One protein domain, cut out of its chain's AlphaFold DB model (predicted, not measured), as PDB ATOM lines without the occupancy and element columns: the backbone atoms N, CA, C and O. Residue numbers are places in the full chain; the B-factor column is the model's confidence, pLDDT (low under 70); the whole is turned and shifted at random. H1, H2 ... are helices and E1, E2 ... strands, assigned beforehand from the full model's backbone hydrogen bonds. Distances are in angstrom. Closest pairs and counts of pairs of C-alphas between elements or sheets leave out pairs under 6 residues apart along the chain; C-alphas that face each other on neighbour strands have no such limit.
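Overview. This is residues 31 to 187 of the 188 residues of an uncharacterized protein of Acidobacteria bacterium (UniProt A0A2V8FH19). Three antiparallel sheets stand one behind another in a stack, their strands running nearly in line: the small hairpin E1 and E2 at one end, the sheet E3 to E6 in the middle, and the sheet E7 to E10 beyond it, partly face to face with the middle one. The short helix H1 packs on the face of the last sheet turned away from the middle sheet. The printed part has 157 residues with ten named strands followed by one named helix, E1 to E10 and then H1, and its class is mostly strand, although under half of the residues are in named elements. The sheets have the orders E1 - E2, E3 - E4 - E5 - E6 and E7 - E8 - E9 - E10. The whole is compact, with a radius of gyration of the C-alphas of 15.9 A and spans of 50 by 36 by 23 A.

Along the chain. E1, residues 31 to 35, begins at C-alpha 31 at (-32.994, 47.681, -33.094) and is 14.0 A long. E2 is residues 41 to 45, 13.3 A. Then come E3, residues 67 to 73, 18.0 A; E4, residues 80 to 86, 19.6 A; and E5, residues 95 to 103, the longest strand by residues, which reaches 23.9 A from C-alpha 95 at (-40.231, 21.851, -38.338). E6 is residues 106 to 110. E7 is residues 117 to 123, 16.2 A; E8 residues 128 to 133, 16.8 A; E9 residues 143 to 148, 17.0 A; E10 residues 154 to 158. H1, residues 179 to 185, is 10.0 A long and ends at C-alpha 185 at (-21.815, 22.928, -34.571).

Arrangement. E1 and E2 form an antiparallel hairpin, with N 34 and O 42 at 3.0 A. This small sheet is face to face with the sheet E3 E4 E5 E6, the facing parts 9.7 A centre to centre; the closest C-alphas of E1 and E3 are those of Asn 34 and Val 71, 6.7 A apart. E3 to E6 form a meander, each strand the antiparallel neighbour of the one before, in a strongly twisted sheet. N 83 and O 69 of E4 and E3 are 2.8 A apart, N 82 and O 100 of E4 and E5 3.0 A, and N 101 and O 108 of E5 and E6 2.8 A. E7 to E10 form a second meander, with N 121 and O 130 at 2.9 A, N 131 and O 145 at 3.0 A, and N 146 and O 156 at 2.8 A. The two meanders are face to face, 10.6 A centre to centre where they face, and with the first hairpin they make a stack of sheets, three sheets face to face in turn. The closest C-alphas of E5 and E7 are those of Pro 96 and Val 117, 5.4 A apart, while E6 and E10 are apart. H1 is on the sheet E7 E8 E9 E10 at a height of 8.3 A over the sheet. It lies over E8 and E9, only just, with 3 of its 7 C-alphas on each. On the local plane it stands at 54 degrees to E8, slantwise to the strands. The closest C-alphas of E7 and H1 are those of Arg 121 and Leu 184, 6.9 A apart. In H1 every O i to N i+4 pair is within hydrogen-bond range.

Size, cuts and confidence. The two C-alphas farthest apart, those of Thr 47 and Asn 167, are 52.0 A apart. The printed part has no cut. The links E2 to E3, of 21 residues, and E10 to H1, of 20 residues, are long. The mean pLDDT of the printed part is 92.0, and residues 162 to 175 are under 70.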
ATOM      1  N   GLU A  31     -33.168  47.515 -34.521       98.19
ATOM      2  CA  GLU A  31     -32.994  47.681 -33.094       98.19
ATOM      3  C   GLU A  31     -33.369  46.423 -32.307       98.19
ATOM      4  O   GLU A  31     -32.615  45.962 -31.447       98.19
ATOM      5  N   GLN A  32     -34.543  45.875 -32.624       98.38
ATOM      6  CA  GLN A  32     -35.162  44.763 -31.913       98.38
ATOM      7  C   GLN A  32     -35.835  43.812 -32.902       98.38
ATOM      8  O   GLN A  32     -36.379  44.239 -33.922       98.38
ATOM      9  N   ALA A  33     -35.846  42.527 -32.566       98.31
ATOM     10  CA  ALA A  33     -36.624  41.515 -33.260       98.31
ATOM     11  C   ALA A  33     -37.067  40.458 -32.249       98.31
ATOM     12  O   ALA A  33     -36.235  39.837 -31.593       98.31
ATOM     13  N   ASN A  34     -38.376  40.283 -32.096       98.19
ATOM     14  CA  ASN A  34     -38.948  39.341 -31.144       98.19
ATOM     15  C   ASN A  34     -40.274  38.783 -31.664       98.19
ATOM     16  O   ASN A  34     -40.974  39.427 -32.447       98.19
ATOM     17  N   ILE A  35     -40.632  37.593 -31.202       98.44
ATOM     18  CA  ILE A  35     -41.968  37.032 -31.404       98.44
ATOM     19  C   ILE A  35     -42.857  37.603 -30.295       98.44
ATOM     20  O   ILE A  35     -42.448  37.646 -29.134       98.44
ATOM     21  N   ASP A  36     -44.019  38.143 -30.652       95.75
ATOM     22  CA  ASP A  36     -44.979  38.664 -29.678       95.75
ATOM     23  C   ASP A  36     -45.859  37.553 -29.078       95.75
ATOM     24  O   ASP A  36     -45.788  36.389 -29.474       95.75
ATOM     25  N   ALA A  37     -46.710  37.913 -28.113       95.25
ATOM     26  CA  ALA A  37     -47.586  36.966 -27.419       95.25
ATOM     27  C   ALA A  37     -48.574  36.224 -28.345       95.25
ATOM     28  O   ALA A  37     -49.096  35.182 -27.961       95.25
ATOM     29  N   ASN A  38     -48.816  36.728 -29.560       94.75
ATOM     30  CA  ASN A  38     -49.687  36.098 -30.553       94.75
ATOM     31  C   ASN A  38     -48.903  35.217 -31.544       94.75
ATOM     32  O   ASN A  38     -49.458  34.767 -32.549       94.75
ATOM     33  N   GLY A  39     -47.603  35.011 -31.317       96.62
ATOM     34  CA  GLY A  39     -46.743  34.254 -32.221       96.62
ATOM     35  C   GLY A  39     -46.372  35.010 -33.500       96.62
ATOM     36  O   GLY A  39     -45.937  34.386 -34.468       96.62
ATOM     37  N   GLN A  40     -46.554  36.335 -33.550       97.94
ATOM     38  CA  GLN A  40     -46.177  37.152 -34.703       97.94
ATOM     39  C   GLN A  40     -44.776  37.738 -34.509       97.94
ATOM     40  O   GLN A  40     -44.473  38.359 -33.491       97.94
ATOM     41  N   LEU A  41     -43.920  37.605 -35.527       98.56
ATOM     42  CA  LEU A  41     -42.627  38.284 -35.546       98.56
ATOM     43  C   LEU A  41     -42.825  39.801 -35.662       98.56
ATOM     44  O   LEU A  41     -43.476  40.287 -36.596       98.56
ATOM     45  N   ARG A  42     -42.227  40.541 -34.727       98.50
ATOM     46  CA  ARG A  42     -42.154  42.000 -34.688       98.50
ATOM     47  C   ARG A  42     -40.695  42.441 -34.778       98.50
ATOM     48  O   ARG A  42     -39.876  42.064 -33.948       98.50
ATOM     49  N   ILE A  43     -40.395  43.275 -35.767       98.56
ATOM     50  CA  ILE A  43     -39.089  43.904 -35.981       98.56
ATOM     51  C   ILE A  43     -39.237  45.407 -35.730       98.56
ATOM     52  O   ILE A  43     -40.197  46.021 -36.199       98.56
ATOM     53  N   VAL A  44     -38.295  46.008 -35.011       98.38
ATOM     54  CA  VAL A  44     -38.193  47.459 -34.815       98.38
ATOM     55  C   VAL A  44     -36.902  47.930 -35.457       98.38
ATOM     56  O   VAL A  44     -35.834  47.396 -35.174       98.38
ATOM     57  N   THR A  45     -36.999  48.911 -36.345       98.06
ATOM     58  CA  THR A  45     -35.830  49.578 -36.938       98.06
ATOM     59  C   THR A  45     -35.265  50.632 -35.987       98.06
ATOM     60  O   THR A  45     -35.987  51.112 -35.117       98.06
ATOM     61  N   ALA A  46     -34.029  51.077 -36.205       96.81
ATOM     62  CA  ALA A  46     -33.423  52.161 -35.426       96.81
ATOM     63  C   ALA A  46     -34.167  53.509 -35.538       96.81
ATOM     64  O   ALA A  46     -33.952  54.402 -34.726       96.81
ATOM     65  N   THR A  47     -35.052  53.680 -36.528       95.94
ATOM     66  CA  THR A  47     -35.915  54.871 -36.650       95.94
ATOM     67  C   THR A  47     -37.255  54.711 -35.921       95.94
ATOM     68  O   THR A  47     -38.138  55.555 -36.057       95.94
ATOM     69  N   GLY A  48     -37.454  53.613 -35.187       96.81
ATOM     70  CA  GLY A  48     -38.698  53.304 -34.479       96.81
ATOM     71  C   GLY A  48     -39.801  52.705 -35.358       96.81
ATOM     72  O   GLY A  48     -40.844  52.297 -34.844       96.81
ATOM     73  N   LYS A  49     -39.594  52.583 -36.680       96.69
ATOM     74  CA  LYS A  49     -40.549  51.904 -37.573       96.69
ATOM     75  C   LYS A  49     -40.699  50.439 -37.165       96.69
ATOM     76  O   LYS A  49     -39.708  49.722 -37.024       96.69
ATOM     77  N   VAL A  50     -41.951  49.999 -37.038       97.88
ATOM     78  CA  VAL A  50     -42.318  48.617 -36.708       97.88
ATOM     79  C   VAL A  50     -42.685  47.856 -37.978       97.88
ATOM     80  O   VAL A  50     -43.555  48.275 -38.738       97.88
ATOM     81  N   ILE A  51     -42.053  46.704 -38.179       97.88
ATOM     82  CA  ILE A  51     -42.282  45.792 -39.299       97.88
ATOM     83  C   ILE A  51     -42.813  44.469 -38.745       97.88
ATOM     84  O   ILE A  51     -42.307  43.942 -37.757       97.88
ATOM     85  N   ARG A  52     -43.842  43.921 -39.394       98.00
ATOM     86  CA  ARG A  52     -44.392  42.594 -39.095       98.00
ATOM     87  C   ARG A  52     -44.288  41.737 -40.351       98.00
ATOM     88  O   ARG A  52     -45.130  41.890 -41.240       98.00
ATOM     89  N   PRO A  53     -43.232  40.914 -40.487       97.38
ATOM     90  CA  PRO A  53     -43.086  40.040 -41.639       97.38
ATOM     91  C   PRO A  53     -44.316  39.151 -41.801       97.38
ATOM     92  O   PRO A  53     -44.827  38.584 -40.832       97.38
ATOM     93  N   ARG A  54     -44.795  39.038 -43.041       96.31
ATOM     94  CA  ARG A  54     -45.848  38.084 -43.375       96.31
ATOM     95  C   ARG A  54     -45.288  36.670 -43.287       96.31
ATOM     96  O   ARG A  54     -44.113  36.445 -43.580       96.31
ATOM     97  N   ARG A  55     -46.156  35.730 -42.933       97.31
ATOM     98  CA  ARG A  55     -45.879  34.305 -43.101       97.31
ATOM     99  C   ARG A  55     -45.630  34.001 -44.581       97.31
ATOM    100  O   ARG A  55     -46.242  34.616 -45.458       97.31
ATOM    101  N   LEU A  56     -44.703  33.090 -44.843       97.38
ATOM    102  CA  LEU A  56     -44.421  32.569 -46.170       97.38
ATOM    103  C   LEU A  56     -45.645  31.812 -46.715       97.38
ATOM    104  O   LEU A  56     -46.440  31.297 -45.925       97.38
ATOM    105  N   PRO A  57     -45.790  31.709 -48.048       95.00
ATOM    106  CA  PRO A  57     -46.866  30.937 -48.656       95.00
ATOM    107  C   PRO A  57     -46.890  29.476 -48.194       95.00
ATOM    108  O   PRO A  57     -45.850  28.903 -47.833       95.00
ATOM    109  N   ALA A  58     -48.080  28.878 -48.277       94.94
ATOM    110  CA  ALA A  58     -48.283  27.456 -48.065       94.94
ATOM    111  C   ALA A  58     -47.367  26.620 -48.964       94.94
ATOM    112  O   ALA A  58     -47.095  26.971 -50.117       94.94
ATOM    113  N   ARG A  59     -46.916  25.485 -48.435       92.81
ATOM    114  CA  ARG A  59     -46.157  24.494 -49.194       92.81
ATOM    115  C   ARG A  59     -47.068  23.339 -49.615       92.81
ATOM    116  O   ARG A  59     -47.854  22.875 -48.783       92.81
ATOM    117  N   PRO A  60     -46.961  22.842 -50.862       91.69
ATOM    118  CA  PRO A  60     -47.689  21.652 -51.292       91.69
ATOM    119  C   PRO A  60     -47.461  20.483 -50.328       91.69
ATOM    120  O   PRO A  60     -46.330  20.250 -49.912       91.69
ATOM    121  N   ASN A  61     -48.532  19.769 -49.972       90.25
ATOM    122  CA  ASN A  61     -48.523  18.592 -49.087       90.25
ATOM    123  C   ASN A  61     -48.028  18.825 -47.646       90.25
ATOM    124  O   ASN A  61     -47.906  17.872 -46.884       90.25
ATOM    125  N   ILE A  62     -47.766  20.077 -47.265       93.94
ATOM    126  CA  ILE A  62     -47.299  20.457 -45.928       93.94
ATOM    127  C   ILE A  62     -48.308  21.417 -45.294       93.94
ATOM    128  O   ILE A  62     -48.766  21.183 -44.185       93.94
ATOM    129  N   GLY A  63     -48.723  22.458 -46.021       95.19
ATOM    130  CA  GLY A  63     -49.651  23.479 -45.535       95.19
ATOM    131  C   GLY A  63     -48.966  24.806 -45.212       95.19
ATOM    132  O   GLY A  63     -47.879  25.106 -45.716       95.19
ATOM    133  N   ASP A  64     -49.643  25.626 -44.413       97.56
ATOM    134  CA  ASP A  64     -49.208  26.979 -44.067       97.56
ATOM    135  C   ASP A  64     -48.005  26.996 -43.117       97.56
ATOM    136  O   ASP A  64     -47.804  26.088 -42.307       97.56
ATOM    137  N   GLN A  65     -47.219  28.077 -43.169       98.12
ATOM    138  CA  GLN A  65     -46.290  28.380 -42.082       98.12
ATOM    139  C   GLN A  65     -47.107  28.623 -40.803       98.12
ATOM    140  O   GLN A  65     -48.006  29.460 -40.787       98.12
ATOM    141  N   VAL A  66     -46.760  27.947 -39.713       97.94
ATOM    142  CA  VAL A  66     -47.486  28.027 -38.433       97.94
ATOM    143  C   VAL A  66     -46.769  28.873 -37.386       97.94
ATOM    144  O   VAL A  66     -47.406  29.361 -36.456       97.94
ATOM    145  N   GLY A  67     -45.468  29.128 -37.551       98.31
ATOM    146  CA  GLY A  67     -44.693  29.863 -36.553       98.31
ATOM    147  C   GLY A  67     -43.393  30.462 -37.069       98.31
ATOM    148  O   GLY A  67     -42.990  30.251 -38.216       98.31
ATOM    149  N   PHE A  68     -42.754  31.225 -36.193       98.69
ATOM    150  CA  PHE A  68     -41.412  31.775 -36.348       98.69
ATOM    151  C   PHE A  68     -40.553  31.209 -35.218       98.69
ATOM    152  O   PHE A  68     -41.084  30.977 -34.135       98.69
ATOM    153  N   ASP A  69     -39.259  31.012 -35.443       98.50
ATOM    154  CA  ASP A  69     -38.345  30.581 -34.381       98.50
ATOM    155  C   ASP A  69     -36.920  31.093 -34.610       98.50
ATOM    156  O   ASP A  69     -36.601  31.583 -35.697       98.50
ATOM    157  N   LYS A  70     -36.079  30.996 -33.575       97.88
ATOM    158  CA  LYS A  70     -34.657  31.360 -33.570       97.88
ATOM    159  C   LYS A  70     -34.411  32.692 -34.264       97.88
ATOM    160  O   LYS A  70     -33.672  32.752 -35.235       97.88
ATOM    161  N   VAL A  71     -35.090  33.745 -33.818       98.62
ATOM    162  CA  VAL A  71     -34.949  35.093 -34.379       98.62
ATOM    163  C   VAL A  71     -33.623  35.695 -33.918       98.62
ATOM    164  O   VAL A  71     -33.337  35.687 -32.724       98.62
ATOM    165  N   ALA A  72     -32.838  36.262 -34.834       98.50
ATOM    166  CA  ALA A  72     -31.611  36.974 -34.483       98.50
ATOM    167  C   ALA A  72     -31.369  38.204 -35.366       98.50
ATOM    168  O   ALA A  72     -31.778  38.261 -36.528       98.50
ATOM    169  N   ILE A  73     -30.671  39.185 -34.797       98.69
ATOM    170  CA  ILE A  73     -30.160  40.369 -35.495       98.69
ATOM    171  C   ILE A  73     -28.681  40.130 -35.792       98.69
ATOM    172  O   ILE A  73     -27.959  39.638 -34.924       98.69
ATOM    173  N   SER A  74     -28.223  40.480 -36.991       98.44
ATOM    174  CA  SER A  74     -26.798  40.453 -37.314       98.44
ATOM    175  C   SER A  74     -26.012  41.401 -36.395       98.44
ATOM    176  O   SER A  74     -26.549  42.436 -35.989       98.44
ATOM    177  N   PRO A  75     -24.743  41.098 -36.066       97.94
ATOM    178  CA  PRO A  75     -23.898  41.977 -35.252       97.94
ATOM    179  C   PRO A  75     -23.830  43.426 -35.759       97.94
ATOM    180  O   PRO A  75     -23.988  44.361 -34.976       97.94
ATOM    181  N   ASP A  76     -23.716  43.615 -37.077       96.62
ATOM    182  CA  ASP A  76     -23.734  44.932 -37.731       96.62
ATOM    183  C   ASP A  76     -25.128  45.595 -37.790       96.62
ATOM    184  O   ASP A  76     -25.266  46.732 -38.246       96.62
ATOM    185  N   ARG A  77     -26.171  44.901 -37.314       97.75
ATOM    186  CA  ARG A  77     -27.575  45.338 -37.236       97.75
ATOM    187  C   ARG A  77     -28.232  45.620 -38.584       97.75
ATOM    188  O   ARG A  77     -29.254  46.303 -38.629       97.75
ATOM    189  N   ARG A  78     -27.681  45.103 -39.683       97.50
ATOM    190  CA  ARG A  78     -28.181  45.338 -41.052       97.50
ATOM    191  C   ARG A  78     -29.054  44.217 -41.597       97.50
ATOM    192  O   ARG A  78     -29.648  44.378 -42.664       97.50
ATOM    193  N   VAL A  79     -29.117  43.084 -40.904       98.38
ATOM    194  CA  VAL A  79     -29.879  41.909 -41.321       98.38
ATOM    195  C   VAL A  79     -30.599  41.308 -40.117       98.38
ATOM    196  O   VAL A  79     -30.048  41.209 -39.025       98.38
ATOM    197  N   ILE A  80     -31.844  40.890 -40.319       98.56
ATOM    198  CA  ILE A  80     -32.595  40.051 -39.380       98.56
ATOM    199  C   ILE A  80     -32.728  38.665 -39.988       98.56
ATOM    200  O   ILE A  80     -33.026  38.566 -41.175       98.56
ATOM    201  N   GLY A  81     -32.549  37.616 -39.192       98.62
ATOM    202  CA  GLY A  81     -32.829  36.244 -39.597       98.62
ATOM    203  C   GLY A  81     -33.815  35.544 -38.668       98.62
ATOM    204  O   GLY A  81     -33.911  35.887 -37.490       98.62
ATOM    205  N   TRP A  82     -34.574  34.592 -39.207       98.88
ATOM    206  CA  TRP A  82     -35.461  33.710 -38.444       98.88
ATOM    207  C   TRP A  82     -35.762  32.420 -39.205       98.88
ATOM    208  O   TRP A  82     -35.670  32.367 -40.433       98.88
ATOM    209  N   LEU A  83     -36.205  31.401 -38.477       98.88
ATOM    210  CA  LEU A  83     -36.731  30.163 -39.039       98.88
ATOM    211  C   LEU A  83     -38.242  30.263 -39.258       98.88
ATOM    212  O   LEU A  83     -38.983  30.745 -38.399       98.88
ATOM    213  N   ALA A  84     -38.704  29.801 -40.417       98.75
ATOM    214  CA  ALA A  84     -40.120  29.636 -40.723       98.75
ATOM    215  C   ALA A  84     -40.549  28.198 -40.408       98.75
ATOM    216  O   ALA A  84     -40.072  27.250 -41.037       98.75
ATOM    217  N   LEU A  85     -41.458  28.051 -39.442       98.69
ATOM    218  CA  LEU A  85     -41.936  26.754 -38.969       98.69
ATOM    219  C   LEU A  85     -43.162  26.280 -39.747       98.69
ATOM    220  O   LEU A  85     -44.105  27.047 -39.948       98.69
ATOM    221  N   TYR A  86     -43.179  25.001 -40.103       98.25
ATOM    222  CA  TYR A  86     -44.262  24.342 -40.831       98.25
ATOM    223  C   TYR A  86     -44.706  23.067 -40.108       98.25
ATOM    224  O   TYR A  86     -43.882  22.443 -39.441       98.25
ATOM    225  N   PRO A  87     -45.977  22.655 -40.224       97.06
ATOM    226  CA  PRO A  87     -46.407  21.347 -39.736       97.06
ATOM    227  C   PRO A  87     -45.676  20.227 -40.488       97.06
ATOM    228  O   PRO A  87     -45.123  20.433 -41.567       97.06
ATOM    229  N   ASN A  88     -45.690  19.026 -39.925       93.31
ATOM    230  CA  ASN A  88     -45.093  17.848 -40.537       93.31
ATOM    231  C   ASN A  88     -45.928  16.618 -40.185       93.31
ATOM    232  O   ASN A  88     -46.378  16.486 -39.052       93.31
ATOM    233  N   CYS A  89     -46.117  15.708 -41.143       87.81
ATOM    234  CA  CYS A  89     -46.925  14.489 -40.975       87.81
ATOM    235  C   CYS A  89     -46.475  13.599 -39.817       87.81
ATOM    236  O   CYS A  89     -47.227  12.760 -39.331       87.81
ATOM    237  N   CYS A  90     -45.204  13.729 -39.467       88.81
ATOM    238  CA  CYS A  90     -44.429  12.663 -38.876       88.81
ATOM    239  C   CYS A  90     -43.705  13.135 -37.601       88.81
ATOM    240  O   CYS A  90     -42.908  12.401 -37.029       88.81
ATOM    241  N   THR A  91     -44.006  14.355 -37.137       92.94
ATOM    242  CA  THR A  91     -43.567  14.908 -35.849       92.94
ATOM    243  C   THR A  91     -44.747  15.576 -35.145       92.94
ATOM    244  O   THR A  91     -45.645  16.114 -35.785       92.94
ATOM    245  N   SER A  92     -44.744  15.578 -33.812       93.69
ATOM    246  CA  SER A  92     -45.758  16.272 -32.998       93.69
ATOM    247  C   SER A  92     -45.549  17.790 -32.918       93.69
ATOM    248  O   SER A  92     -46.377  18.501 -32.352       93.69
ATOM    249  N   TYR A  93     -44.444  18.286 -33.470       94.38
ATOM    250  CA  TYR A  93     -44.038  19.684 -33.445       94.38
ATOM    251  C   TYR A  93     -43.749  20.202 -34.862       94.38
ATOM    252  O   TYR A  93     -43.376  19.412 -35.741       94.38
ATOM    253  N   PRO A  94     -43.898  21.521 -35.098       97.50
ATOM    254  CA  PRO A  94     -43.513  22.144 -36.357       97.50
ATOM    255  C   PRO A  94     -42.005  22.071 -36.621       97.50
ATOM    256  O   PRO A  94     -41.202  22.194 -35.701       97.50
ATOM    257  N   ILE A  95     -41.623  21.956 -37.890       97.81
ATOM    258  CA  ILE A  95     -40.231  21.851 -38.338       97.81
ATOM    259  C   ILE A  95     -39.800  23.100 -39.133       97.81
ATOM    260  O   ILE A  95     -40.613  23.687 -39.858       97.81
ATOM    261  N   PRO A  96     -38.536  23.541 -39.014       98.06
ATOM    262  CA  PRO A  96     -38.046  24.771 -39.640       98.06
ATOM    263  C   PRO A  96     -37.661  24.578 -41.115       98.06
ATOM    264  O   PRO A  96     -36.499  24.409 -41.444       98.06
ATOM    265  N   LEU A  97     -38.606  24.628 -42.054       98.00
ATOM    266  CA  LEU A  97     -38.309  24.336 -43.474       98.00
ATOM    267  C   LEU A  97     -37.701  25.496 -44.275       98.00
ATOM    268  O   LEU A  97     -37.518  25.385 -45.493       98.00
ATOM    269  N   ALA A  98     -37.482  26.650 -43.653       98.38
ATOM    270  CA  ALA A  98     -36.760  27.741 -44.287       98.38
ATOM    271  C   ALA A  98     -36.069  28.639 -43.270       98.38
ATOM    272  O   ALA A  98     -36.662  29.011 -42.256       98.38
ATOM    273  N   LEU A  99     -34.871  29.081 -43.635       98.88
ATOM    274  CA  LEU A  99     -34.239  30.260 -43.067       98.88
ATOM    275  C   LEU A  99     -34.658  31.483 -43.881       98.88
ATOM    276  O   LEU A  99     -34.613  31.479 -45.113       98.88
ATOM    277  N   VAL A 100     -35.054  32.548 -43.200       98.81
ATOM    278  CA  VAL A 100     -35.464  33.797 -43.831       98.81
ATOM    279  C   VAL A 100     -34.568  34.918 -43.344       98.81
ATOM    280  O   VAL A 100     -34.431  35.105 -42.142       98.81
ATOM    281  N   LEU A 101     -33.995  35.678 -44.278       98.75
ATOM    282  CA  LEU A 101     -33.266  36.907 -43.995       98.75
ATOM    283  C   LEU A 101     -34.039  38.129 -44.487       98.75
ATOM    284  O   LEU A 101     -34.556  38.145 -45.606       98.75
ATOM    285  N   TYR A 102     -34.067  39.178 -43.676       98.38
ATOM    286  CA  TYR A 102     -34.655  40.469 -44.001       98.38
ATOM    287  C   TYR A 102     -33.615  41.575 -43.907       98.38
ATOM    288  O   TYR A 102     -32.930  41.713 -42.895       98.38
ATOM    289  N   SER A 103     -33.518  42.373 -44.965       97.12
ATOM    290  CA  SER A 103     -32.651  43.545 -45.012       97.12
ATOM    291  C   SER A 103     -33.183  44.570 -46.007       97.12
ATOM    292  O   SER A 103     -33.587  44.221 -47.119       97.12
ATOM    293  N   ASN A 104     -33.179  45.848 -45.620       94.12
ATOM    294  CA  ASN A 104     -33.591  46.980 -46.457       94.12
ATOM    295  C   ASN A 104     -34.937  46.749 -47.171       94.12
ATOM    296  O   ASN A 104     -35.043  46.888 -48.393       94.12
ATOM    297  N   GLY A 105     -35.964  46.324 -46.431       93.19
ATOM    298  CA  GLY A 105     -37.286  46.075 -47.014       93.19
ATOM    299  C   GLY A 105     -37.432  44.776 -47.812       93.19
ATOM    300  O   GLY A 105     -38.527  44.506 -48.302       93.19
ATOM    301  N   ARG A 106     -36.371  43.974 -47.967       95.12
ATOM    302  CA  ARG A 106     -36.367  42.773 -48.813       95.12
ATOM    303  C   ARG A 106     -36.205  41.510 -47.988       95.12
ATOM    304  O   ARG A 106     -35.313  41.421 -47.148       95.12
ATOM    305  N   THR A 107     -37.020  40.516 -48.313       97.19
ATOM    306  CA  THR A 107     -36.952  39.174 -47.738       97.19
ATOM    307  C   THR A 107     -36.240  38.226 -48.698       97.19
ATOM    308  O   THR A 107     -36.535  38.210 -49.891       97.19
ATOM    309  N   ARG A 108     -35.333  37.405 -48.171       98.00
ATOM    310  CA  ARG A 108     -34.674  36.294 -48.864       98.00
ATOM    311  C   ARG A 108     -34.970  35.022 -48.097       98.00
ATOM    312  O   ARG A 108     -34.855  35.008 -46.881       98.00
ATOM    313  N   THR A 109     -35.400  33.987 -48.803       98.31
ATOM    314  CA  THR A 109     -35.795  32.713 -48.201       98.31
ATOM    315  C   THR A 109     -34.878  31.626 -48.728       98.31
ATOM    316  O   THR A 109     -34.750  31.479 -49.941       98.31
ATOM    317  N   PHE A 110     -34.276  30.865 -47.823       98.25
ATOM    318  CA  PHE A 110     -33.386  29.756 -48.129       98.25
ATOM    319  C   PHE A 110     -34.046  28.455 -47.702       98.25
ATOM    320  O   PHE A 110     -34.530  28.331 -46.576       98.25
ATOM    321  N   LYS A 111     -34.094  27.513 -48.641       96.62
ATOM    322  CA  LYS A 111     -34.618  26.161 -48.434       96.62
ATOM    323  C   LYS A 111     -33.536  25.090 -48.589       96.62
ATOM    324  O   LYS A 111     -33.848  23.944 -48.308       96.62
ATOM    325  N   GLY A 112     -32.334  25.464 -49.050       94.06
ATOM    326  CA  GLY A 112     -31.218  24.572 -49.396       94.06
ATOM    327  C   GLY A 112     -31.680  23.254 -50.012       94.06
ATOM    328  O   GLY A 112     -32.375  23.277 -51.029       94.06
ATOM    329  N   ASN A 113     -31.379  22.132 -49.359       94.69
ATOM    330  CA  ASN A 113     -31.738  20.779 -49.807       94.69
ATOM    331  C   ASN A 113     -33.180  20.331 -49.459       94.69
ATOM    332  O   ASN A 113     -33.493  19.143 -49.472       94.69
ATOM    333  N   GLU A 114     -34.052  21.279 -49.121       94.06
ATOM    334  CA  GLU A 114     -35.449  21.103 -48.696       94.06
ATOM    335  C   GLU A 114     -35.677  20.348 -47.374       94.06
ATOM    336  O   GLU A 114     -36.829  20.211 -46.949       94.06
ATOM    337  N   LEU A 115     -34.616  19.948 -46.666       95.38
ATOM    338  CA  LEU A 115     -34.714  19.416 -45.307       95.38
ATOM    339  C   LEU A 115     -34.876  20.542 -44.265       95.38
ATOM    340  O   LEU A 115     -34.658  21.722 -44.559       95.38
ATOM    341  N   PRO A 116     -35.317  20.232 -43.036       97.25
ATOM    342  CA  PRO A 116     -35.383  21.224 -41.968       97.25
ATOM    343  C   PRO A 116     -34.029  21.878 -41.663       97.25
ATOM    344  O   PRO A 116     -33.016  21.198 -41.607       97.25
ATOM    345  N   VAL A 117     -34.039  23.185 -41.407       98.00
ATOM    346  CA  VAL A 117     -32.898  23.999 -40.971       98.00
ATOM    347  C   VAL A 117     -32.821  24.011 -39.440       98.00
ATOM    348  O   VAL A 117     -33.516  24.797 -38.792       98.00
ATOM    349  N   TRP A 118     -31.994  23.162 -38.832       95.75
ATOM    350  CA  TRP A 118     -31.953  23.023 -37.366       95.75
ATOM    351  C   TRP A 118     -31.029  24.023 -36.685       95.75
ATOM    352  O   TRP A 118     -31.331  24.527 -35.589       95.75
ATOM    353  N   ARG A 119     -29.913  24.341 -37.338       96.25
ATOM    354  CA  ARG A 119     -28.925  25.298 -36.846       96.25
ATOM    355  C   ARG A 119     -28.734  26.402 -37.860       96.25
ATOM    356  O   ARG A 119     -28.677  26.165 -39.061       96.25
ATOM    357  N   TRP A 120     -28.612  27.623 -37.361       98.56
ATOM    358  CA  TRP A 120     -28.178  28.748 -38.166       98.56
ATOM    359  C   TRP A 120     -27.561  29.822 -37.276       98.56
ATOM    360  O   TRP A 120     -27.911  29.936 -36.100       98.56
ATOM    361  N   ARG A 121     -26.655  30.622 -37.839       98.12
ATOM    362  CA  ARG A 121     -26.093  31.804 -37.176       98.12
ATOM    363  C   ARG A 121     -25.529  32.796 -38.180       98.12
ATOM    364  O   ARG A 121     -25.193  32.442 -39.309       98.12
ATOM    365  N   PHE A 122     -25.357  34.034 -37.733       98.25
ATOM    366  CA  PHE A 122     -24.510  34.987 -38.438       98.25
ATOM    367  C   PHE A 122     -23.024  34.677 -38.209       98.25
ATOM    368  O   PHE A 122     -22.601  34.321 -37.108       98.25
ATOM    369  N   GLU A 123     -22.240  34.861 -39.263       97.38
ATOM    370  CA  GLU A 123     -20.788  34.699 -39.320       97.38
ATOM    371  C   GLU A 123     -20.144  36.001 -39.818       97.38
ATOM    372  O   GLU A 123     -20.821  36.888 -40.351       97.38
ATOM    373  N   ALA A 124     -18.824  36.112 -39.650       96.06
ATOM    374  CA  ALA A 124     -18.027  37.223 -40.177       96.06
ATOM    375  C   ALA A 124     -18.635  38.611 -39.872       96.06
ATOM    376  O   ALA A 124     -18.799  39.437 -40.772       96.06
ATOM    377  N   ASP A 125     -18.993  38.844 -38.603       94.62
ATOM    378  CA  ASP A 125     -19.592  40.098 -38.114       94.62
ATOM    379  C   ASP A 125     -20.932  40.461 -38.790       94.62
ATOM    380  O   ASP A 125     -21.258  41.620 -39.022       94.62
ATOM    381  N   GLY A 126     -21.724  39.448 -39.157       96.31
ATOM    382  CA  GLY A 126     -23.023  39.652 -39.805       96.31
ATOM    383  C   GLY A 126     -22.976  39.720 -41.325       96.31
ATOM    384  O   GLY A 126     -24.027  39.795 -41.956       96.31
ATOM    385  N   LYS A 127     -21.786  39.641 -41.930       97.94
ATOM    386  CA  LYS A 127     -21.626  39.638 -43.394       97.94
ATOM    387  C   LYS A 127     -22.036  38.313 -44.020       97.94
ATOM    388  O   LYS A 127     -22.388  38.273 -45.198       97.94
ATOM    389  N   GLN A 128     -21.988  37.233 -43.249       98.62
ATOM    390  CA  GLN A 128     -22.345  35.897 -43.698       98.62
ATOM    391  C   GLN A 128     -23.403  35.279 -42.789       98.62
ATOM    392  O   GLN A 128     -23.561  35.669 -41.633       98.62
ATOM    393  N   VAL A 129     -24.125  34.303 -43.322       98.69
ATOM    394  CA  VAL A 129     -25.020  33.428 -42.575       98.69
ATOM    395  C   VAL A 129     -24.634  31.985 -42.871       98.69
ATOM    396  O   VAL A 129     -24.464  31.624 -44.033       98.69
ATOM    397  N   ALA A 130     -24.465  31.188 -41.824       98.62
ATOM    398  CA  ALA A 130     -24.255  29.752 -41.924       98.62
ATOM    399  C   ALA A 130     -25.512  29.039 -41.437       98.62
ATOM    400  O   ALA A 130     -26.118  29.480 -40.455       98.62
ATOM    401  N   PHE A 131     -25.899  27.956 -42.098       98.50
ATOM    402  CA  PHE A 131     -26.966  27.090 -41.617       98.50
ATOM    403  C   PHE A 131     -26.752  25.635 -42.015       98.50
ATOM    404  O   PHE A 131     -26.007  25.337 -42.944       98.50
ATOM    405  N   GLU A 132     -27.404  24.756 -41.267       97.06
ATOM    406  CA  GLU A 132     -27.325  23.305 -41.386       97.06
ATOM    407  C   GLU A 132     -28.732  22.734 -41.538       97.06
ATOM    408  O   GLU A 132     -29.689  23.243 -40.939       97.06
ATOM    409  N   GLN A 133     -28.844  21.704 -42.373       96.50
ATOM    410  CA  GLN A 133     -30.074  20.979 -42.627       96.50
ATOM    411  C   GLN A 133     -29.878  19.476 -42.516       96.50
ATOM    412  O   GLN A 133     -28.940  18.943 -43.098       96.50
ATOM    413  N   GLU A 134     -30.834  18.792 -41.893       93.69
ATOM    414  CA  GLU A 134     -30.883  17.331 -41.806       93.69
ATOM    415  C   GLU A 134     -32.319  16.844 -41.574       93.69
ATOM    416  O   GLU A 134     -33.235  17.621 -41.283       93.69
ATOM    417  N   THR A 135     -32.547  15.538 -41.699       92.50
ATOM    418  CA  THR A 135     -33.853  14.929 -41.405       92.50
ATOM    419  C   THR A 135     -34.293  15.142 -39.948       92.50
ATOM    420  O   THR A 135     -33.499  15.391 -39.049       92.50
ATOM    421  N   VAL A 136     -35.596  14.981 -39.680       91.06
ATOM    422  CA  VAL A 136     -36.213  15.202 -38.350       91.06
ATOM    423  C   VAL A 136     -35.725  14.282 -37.223       91.06
ATOM    424  O   VAL A 136     -36.072  14.504 -36.063       91.06
ATOM    425  N   HIS A 137     -34.935  13.260 -37.546       84.50
ATOM    426  CA  HIS A 137     -34.331  12.331 -36.585       84.50
ATOM    427  C   HIS A 137     -32.801  12.286 -36.688       84.50
ATOM    428  O   HIS A 137     -32.175  11.396 -36.117       84.50
ATOM    429  N   GLY A 138     -32.221  13.272 -37.374       82.19
ATOM    430  CA  GLY A 138     -30.792  13.515 -37.432       82.19
ATOM    431  C   GLY A 138     -30.004  12.577 -38.342       82.19
ATOM    432  O   GLY A 138     -30.404  11.461 -38.679       82.19
ATOM    433  N   GLY A 139     -28.833  13.061 -38.735       75.94
ATOM    434  CA  GLY A 139     -27.750  12.310 -39.349       75.94
ATOM    435  C   GLY A 139     -27.923  11.925 -40.817       75.94
ATOM    436  O   GLY A 139     -26.989  11.419 -41.431       75.94
ATOM    437  N   ILE A 140     -29.071  12.188 -41.428       84.06
ATOM    438  CA  ILE A 140     -29.296  11.848 -42.835       84.06
ATOM    439  C   ILE A 140     -29.530  13.124 -43.627       84.06
ATOM    440  O   ILE A 140     -30.295  13.993 -43.209       84.06
ATOM    441  N   GLY A 141     -28.863  13.218 -44.780       86.38
ATOM    442  CA  GLY A 141     -28.950  14.388 -45.649       86.38
ATOM    443  C   GLY A 141     -28.378  15.653 -45.014       86.38
ATOM    444  O   GLY A 141     -28.815  16.739 -45.380       86.38
ATOM    445  N   VAL A 142     -27.439  15.504 -44.068       91.94
ATOM    446  CA  VAL A 142     -26.752  16.644 -43.458       91.94
ATOM    447  C   VAL A 142     -26.122  17.481 -44.561       91.94
ATOM    448  O   VAL A 142     -25.339  16.956 -45.354       91.94
ATOM    449  N   HIS A 143     -26.475  18.756 -44.586       94.88
ATOM    450  CA  HIS A 143     -26.064  19.718 -45.592       94.88
ATOM    451  C   HIS A 143     -25.826  21.063 -44.926       94.88
ATOM    452  O   HIS A 143     -26.642  21.517 -44.122       94.88
ATOM    453  N   TYR A 144     -24.723  21.711 -45.276       97.19
ATOM    454  CA  TYR A 144     -24.375  23.020 -44.758       97.19
ATOM    455  C   TYR A 144     -24.269  24.027 -45.891       97.19
ATOM    456  O   TYR A 144     -23.640  23.762 -46.915       97.19
ATOM    457  N   GLU A 145     -24.763  25.236 -45.648       98.56
ATOM    458  CA  GLU A 145     -24.532  26.368 -46.535       98.56
ATOM    459  C   GLU A 145     -23.983  27.566 -45.766       98.56
ATOM    460  O   GLU A 145     -24.455  27.919 -44.681       98.56
ATOM    461  N   LEU A 146     -23.025  28.247 -46.388       98.75
ATOM    462  CA  LEU A 146     -22.544  29.564 -46.014       98.75
ATOM    463  C   LEU A 146     -22.948  30.547 -47.112       98.75
ATOM    464  O   LEU A 146     -22.589  30.395 -48.280       98.75
ATOM    465  N   ARG A 147     -23.684  31.594 -46.749       98.75
ATOM    466  CA  ARG A 147     -24.177  32.604 -47.692       98.75
ATOM    467  C   ARG A 147     -23.785  34.003 -47.269       98.75
ATOM    468  O   ARG A 147     -23.656  34.299 -46.089       98.75
ATOM    469  N   ASP A 148     -23.654  34.892 -48.240       98.50
ATOM    470  CA  ASP A 148     -23.592  36.326 -47.991       98.50
ATOM    471  C   ASP A 148     -24.941  36.789 -47.419       98.50
ATOM    472  O   ASP A 148     -25.990  36.579 -48.031       98.50
ATOM    473  N   ALA A 149     -24.931  37.401 -46.237       98.12
ATOM    474  CA  ALA A 149     -26.154  37.713 -45.501       98.12
ATOM    475  C   ALA A 149     -26.977  38.829 -46.166       98.12
ATOM    476  O   ALA A 149     -28.208  38.852 -46.074       98.12
ATOM    477  N   LEU A 150     -26.317  39.761 -46.857       96.12
ATOM    478  CA  LEU A 150     -26.990  40.902 -47.467       96.12
ATOM    479  C   LEU A 150     -27.613  40.539 -48.815       96.12
ATOM    480  O   LEU A 150     -28.710  40.995 -49.133       96.12
ATOM    481  N   THR A 151     -26.914  39.751 -49.625       96.19
ATOM    482  CA  THR A 151     -27.300  39.412 -51.000       96.19
ATOM    483  C   THR A 151     -27.986  38.054 -51.095       96.19
ATOM    484  O   THR A 151     -28.838  37.882 -51.966       96.19
ATOM    485  N   GLY A 152     -27.682  37.127 -50.185       97.25
ATOM    486  CA  GLY A 152     -28.117  35.730 -50.215       97.25
ATOM    487  C   GLY A 152     -27.290  34.831 -51.136       97.25
ATOM    488  O   GLY A 152     -27.628  33.658 -51.313       97.25
ATOM    489  N   ARG A 153     -26.224  35.362 -51.746       98.12
ATOM    490  CA  ARG A 153     -25.346  34.604 -52.639       98.12
ATOM    491  C   ARG A 153     -24.678  33.466 -51.867       98.12
ATOM    492  O   ARG A 153     -24.136  33.704 -50.791       98.12
ATOM    493  N   LEU A 154     -24.680  32.263 -52.441       98.44
ATOM    494  CA  LEU A 154     -23.907  31.141 -51.912       98.44
ATOM    495  C   LEU A 154     -22.413  31.494 -51.933       98.44
ATOM    496  O   LEU A 154     -21.890  31.971 -52.945       98.44
ATOM    497  N   VAL A 155     -21.761  31.334 -50.787       98.44
ATOM    498  CA  VAL A 155     -20.318  31.526 -50.612       98.44
ATOM    499  C   VAL A 155     -19.633  30.173 -50.659       98.44
ATOM    500  O   VAL A 155     -18.674  30.020 -51.407       98.44
ATOM    501  N   GLU A 156     -20.144  29.223 -49.885       98.25
ATOM    502  CA  GLU A 156     -19.617  27.869 -49.773       98.25
ATOM    503  C   GLU A 156     -20.751  26.925 -49.360       98.25
ATOM    504  O   GLU A 156     -21.710  27.346 -48.710       98.25
ATOM    505  N   GLU A 157     -20.635  25.663 -49.739       96.88
ATOM    506  CA  GLU A 157     -21.494  24.572 -49.291       96.88
ATOM    507  C   GLU A 157     -20.611  23.429 -48.803       96.88
ATOM    508  O   GLU A 157     -19.455  23.304 -49.219       96.88
ATOM    509  N   TYR A 158     -21.138  22.615 -47.900       94.69
ATOM    510  CA  TYR A 158     -20.417  21.460 -47.405       94.69
ATOM    511  C   TYR A 158     -21.383  20.323 -47.085       94.69
ATOM    512  O   TYR A 158     -22.286  20.466 -46.262       94.69
ATOM    513  N   ASP A 159     -21.144  19.181 -47.722       91.56
ATOM    514  CA  ASP A 159     -21.851  17.930 -47.482       91.56
ATOM    515  C   ASP A 159     -20.887  16.931 -46.830       91.56
ATOM    516  O   ASP A 159     -19.880  16.549 -47.441       91.56
ATOM    517  N   PRO A 160     -21.154  16.485 -45.592       86.19
ATOM    518  CA  PRO A 160     -20.322  15.499 -44.921       86.19
ATOM    519  C   PRO A 160     -20.235  14.195 -45.727       86.19
ATOM    520  O   PRO A 160     -21.262  13.657 -46.129       86.19
ATOM    521  N   PRO A 161     -19.053  13.575 -45.886       75.62
ATOM    522  CA  PRO A 161     -18.945  12.296 -46.596       75.62
ATOM    523  C   PRO A 161     -19.835  11.195 -45.997       75.62
ATOM    524  O   PRO A 161     -20.398  10.367 -46.706       75.62
ATOM    525  N   SER A 162     -20.006  11.219 -44.673       68.00
ATOM    526  CA  SER A 162     -20.850  10.289 -43.923       68.00
ATOM    527  C   SER A 162     -22.351  10.536 -44.072       68.00
ATOM    528  O   SER A 162     -23.105   9.744 -43.521       68.00
ATOM    529  N   SER A 163     -22.796  11.604 -44.754       61.59
ATOM    530  CA  SER A 163     -24.215  11.864 -45.048       61.59
ATOM    531  C   SER A 163     -24.690  11.196 -46.350       61.59
ATOM    532  O   SER A 163     -25.887  11.196 -46.642       61.59
ATOM    533  N   GLN A 164     -23.779  10.571 -47.111       58.31
ATOM    534  CA  GLN A 164     -24.069   9.930 -48.395       58.31
ATOM    535  C   GLN A 164     -24.301   8.417 -48.232       58.31
ATOM    536  O   GLN A 164     -23.371   7.614 -48.272       58.31
ATOM    537  N   GLY A 165     -25.559   8.003 -48.048       53.34
ATOM    538  CA  GLY A 165     -25.957   6.590 -48.087       53.34
ATOM    539  C   GLY A 165     -27.159   6.243 -47.200       53.34
ATOM    540  O   GLY A 165     -27.513   7.012 -46.312       53.34
ATOM    541  N   PRO A 166     -27.790   5.070 -47.396       51.09
ATOM    542  CA  PRO A 166     -28.998   4.672 -46.659       51.09
ATOM    543  C   PRO A 166     -28.773   4.425 -45.155       51.09
ATOM    544  O   PRO A 166     -29.738   4.425 -44.402       51.09
ATOM    545  N   ASN A 167     -27.516   4.259 -44.720       55.84
ATOM    546  CA  ASN A 167     -27.115   4.067 -43.316       55.84
ATOM    547  C   ASN A 167     -26.148   5.168 -42.838       55.84
ATOM    548  O   ASN A 167     -25.325   4.951 -41.950       55.84
ATOM    549  N   ALA A 168     -26.190   6.321 -43.504       56.66
ATOM    550  CA  ALA A 168     -25.401   7.490 -43.167       56.66
ATOM    551  C   ALA A 168     -25.723   7.979 -41.745       56.66
ATOM    552  O   ALA A 168     -26.858   8.344 -41.447       56.66
ATOM    553  N   HIS A 169     -24.710   8.006 -40.880       53.28
ATOM    554  CA  HIS A 169     -24.730   8.741 -39.621       53.28
ATOM    555  C   HIS A 169     -23.425   9.544 -39.539       53.28
ATOM    556  O   HIS A 169     -22.348   8.951 -39.666       53.28
ATOM    557  N   PRO A 170     -23.463  10.870 -39.328       53.34
ATOM    558  CA  PRO A 170     -22.281  11.653 -39.071       53.34
ATOM    559  C   PRO A 170     -21.676  11.149 -37.776       53.34
ATOM    560  O   PRO A 170     -22.262  11.269 -36.701       53.34
ATOM    561  N   GLY A 171     -20.491  10.558 -37.886       51.91
ATOM    562  CA  GLY A 171     -19.648  10.370 -36.721       51.91
ATOM    563  C   GLY A 171     -19.336  11.738 -36.097       51.91
ATOM    564  O   GLY A 171     -19.289  12.742 -36.811       51.91
ATOM    565  N   PRO A 172     -19.074  11.801 -34.781       50.94
ATOM    566  CA  PRO A 172     -18.886  13.056 -34.044       50.94
ATOM    567  C   PRO A 172     -17.662  13.881 -34.483       50.94
ATOM    568  O   PRO A 172     -17.488  15.000 -34.017       50.94
ATOM    569  N   ASN A 173     -16.820  13.353 -35.375       53.28
ATOM    570  CA  ASN A 173     -15.630  14.020 -35.889       53.28
ATOM    571  C   ASN A 173     -15.646  14.021 -37.414       53.28
ATOM    572  O   ASN A 173     -15.160  13.094 -38.066       53.28
ATOM    573  N   GLN A 174     -16.177  15.097 -37.986       63.19
ATOM    574  CA  GLN A 174     -16.031  15.369 -39.407       63.19
ATOM    575  C   GLN A 174     -14.632  15.918 -39.689       63.19
ATOM    576  O   GLN A 174     -14.410  17.122 -39.813       63.19
ATOM    577  N   THR A 175     -13.652  15.019 -39.722       66.94
ATOM    578  CA  THR A 175     -12.265  15.352 -40.061       66.94
ATOM    579  C   THR A 175     -12.229  16.018 -41.440       66.94
ATOM    580  O   THR A 175     -12.601  15.394 -42.429       66.94
ATOM    581  N   GLY A 176     -11.801  17.282 -41.505       80.88
ATOM    582  CA  GLY A 176     -11.738  18.053 -42.753       80.88
ATOM    583  C   GLY A 176     -12.920  18.992 -43.015       80.88
ATOM    584  O   GLY A 176     -12.915  19.660 -44.045       80.88
ATOM    585  N   ALA A 177     -13.892  19.096 -42.101       89.69
ATOM    586  CA  ALA A 177     -14.941  20.107 -42.211       89.69
ATOM    587  C   ALA A 177     -14.343  21.534 -42.221       89.69
ATOM    588  O   ALA A 177     -13.414  21.820 -41.453       89.69
ATOM    589  N   PRO A 178     -14.872  22.454 -43.051       94.69
ATOM    590  CA  PRO A 178     -14.490  23.859 -43.007       94.69
ATOM    591  C   PRO A 178     -14.671  24.451 -41.607       94.69
ATOM    592  O   PRO A 178     -15.637  24.155 -40.906       94.69
ATOM    593  N   GLY A 179     -13.788  25.364 -41.196       94.50
ATOM    594  CA  GLY A 179     -13.829  25.910 -39.832       94.50
ATOM    595  C   GLY A 179     -15.139  26.625 -39.465       94.50
ATOM    596  O   GLY A 179     -15.452  26.748 -38.283       94.50
ATOM    597  N   TRP A 180     -15.913  27.107 -40.446       95.12
ATOM    598  CA  TRP A 180     -17.237  27.695 -40.203       95.12
ATOM    599  C   TRP A 180     -18.301  26.648 -39.850       95.12
ATOM    600  O   TRP A 180     -19.178  26.947 -39.042       95.12
ATOM    601  N   VAL A 181     -18.177  25.420 -40.359       95.00
ATOM    602  CA  VAL A 181     -19.035  24.284 -39.989       95.00
ATOM    603  C   VAL A 181     -18.804  23.929 -38.525       95.00
ATOM    604  O   VAL A 181     -19.741  23.923 -37.732       95.00
ATOM    605  N   THR A 182     -17.541  23.780 -38.110       92.44
ATOM    606  CA  THR A 182     -17.195  23.494 -36.705       92.44
ATOM    607  C   THR A 182     -17.721  24.567 -35.747       92.44
ATOM    608  O   THR A 182     -18.194  24.257 -34.654       92.44
ATOM    609  N   ARG A 183     -17.672  25.847 -36.147       93.31
ATOM    610  CA  ARG A 183     -18.226  26.944 -35.339       93.31
ATOM    611  C   ARG A 183     -19.745  26.885 -35.230       93.31
ATOM    612  O   ARG A 183     -20.260  27.135 -34.139       93.31
ATOM    613  N   LEU A 184     -20.450  26.563 -36.313       94.38
ATOM    614  CA  LEU A 184     -21.901  26.368 -36.290       94.38
ATOM    615  C   LEU A 184     -22.287  25.205 -35.363       94.38
ATOM    616  O   LEU A 184     -23.200  25.347 -34.549       94.38
ATOM    617  N   ASP A 185     -21.542  24.104 -35.404       89.81
ATOM    618  CA  ASP A 185     -21.815  22.928 -34.571       89.81
ATOM    619  C   ASP A 185     -21.525  23.141 -33.086       89.81
ATOM    620  O   ASP A 185     -22.159  22.530 -32.228       89.81
ATOM    621  N   SER A 186     -20.593  24.037 -32.769       84.69
ATOM    622  CA  SER A 186     -20.262  24.388 -31.386       84.69
ATOM    623  C   SER A 186     -21.269  25.331 -30.710       84.69
ATOM    624  O   SER A 186     -21.176  25.543 -29.504       84.69
ATOM    625  N   SER A 187     -22.213  25.918 -31.456       71.19
ATOM    626  CA  SER A 187     -23.113  26.975 -30.957       71.19
ATOM    627  C   SER A 187     -24.443  26.492 -30.364       71.19
ATOM    628  O   SER A 187     -25.475  27.104 -30.624       71.19
TER     629      SER A 187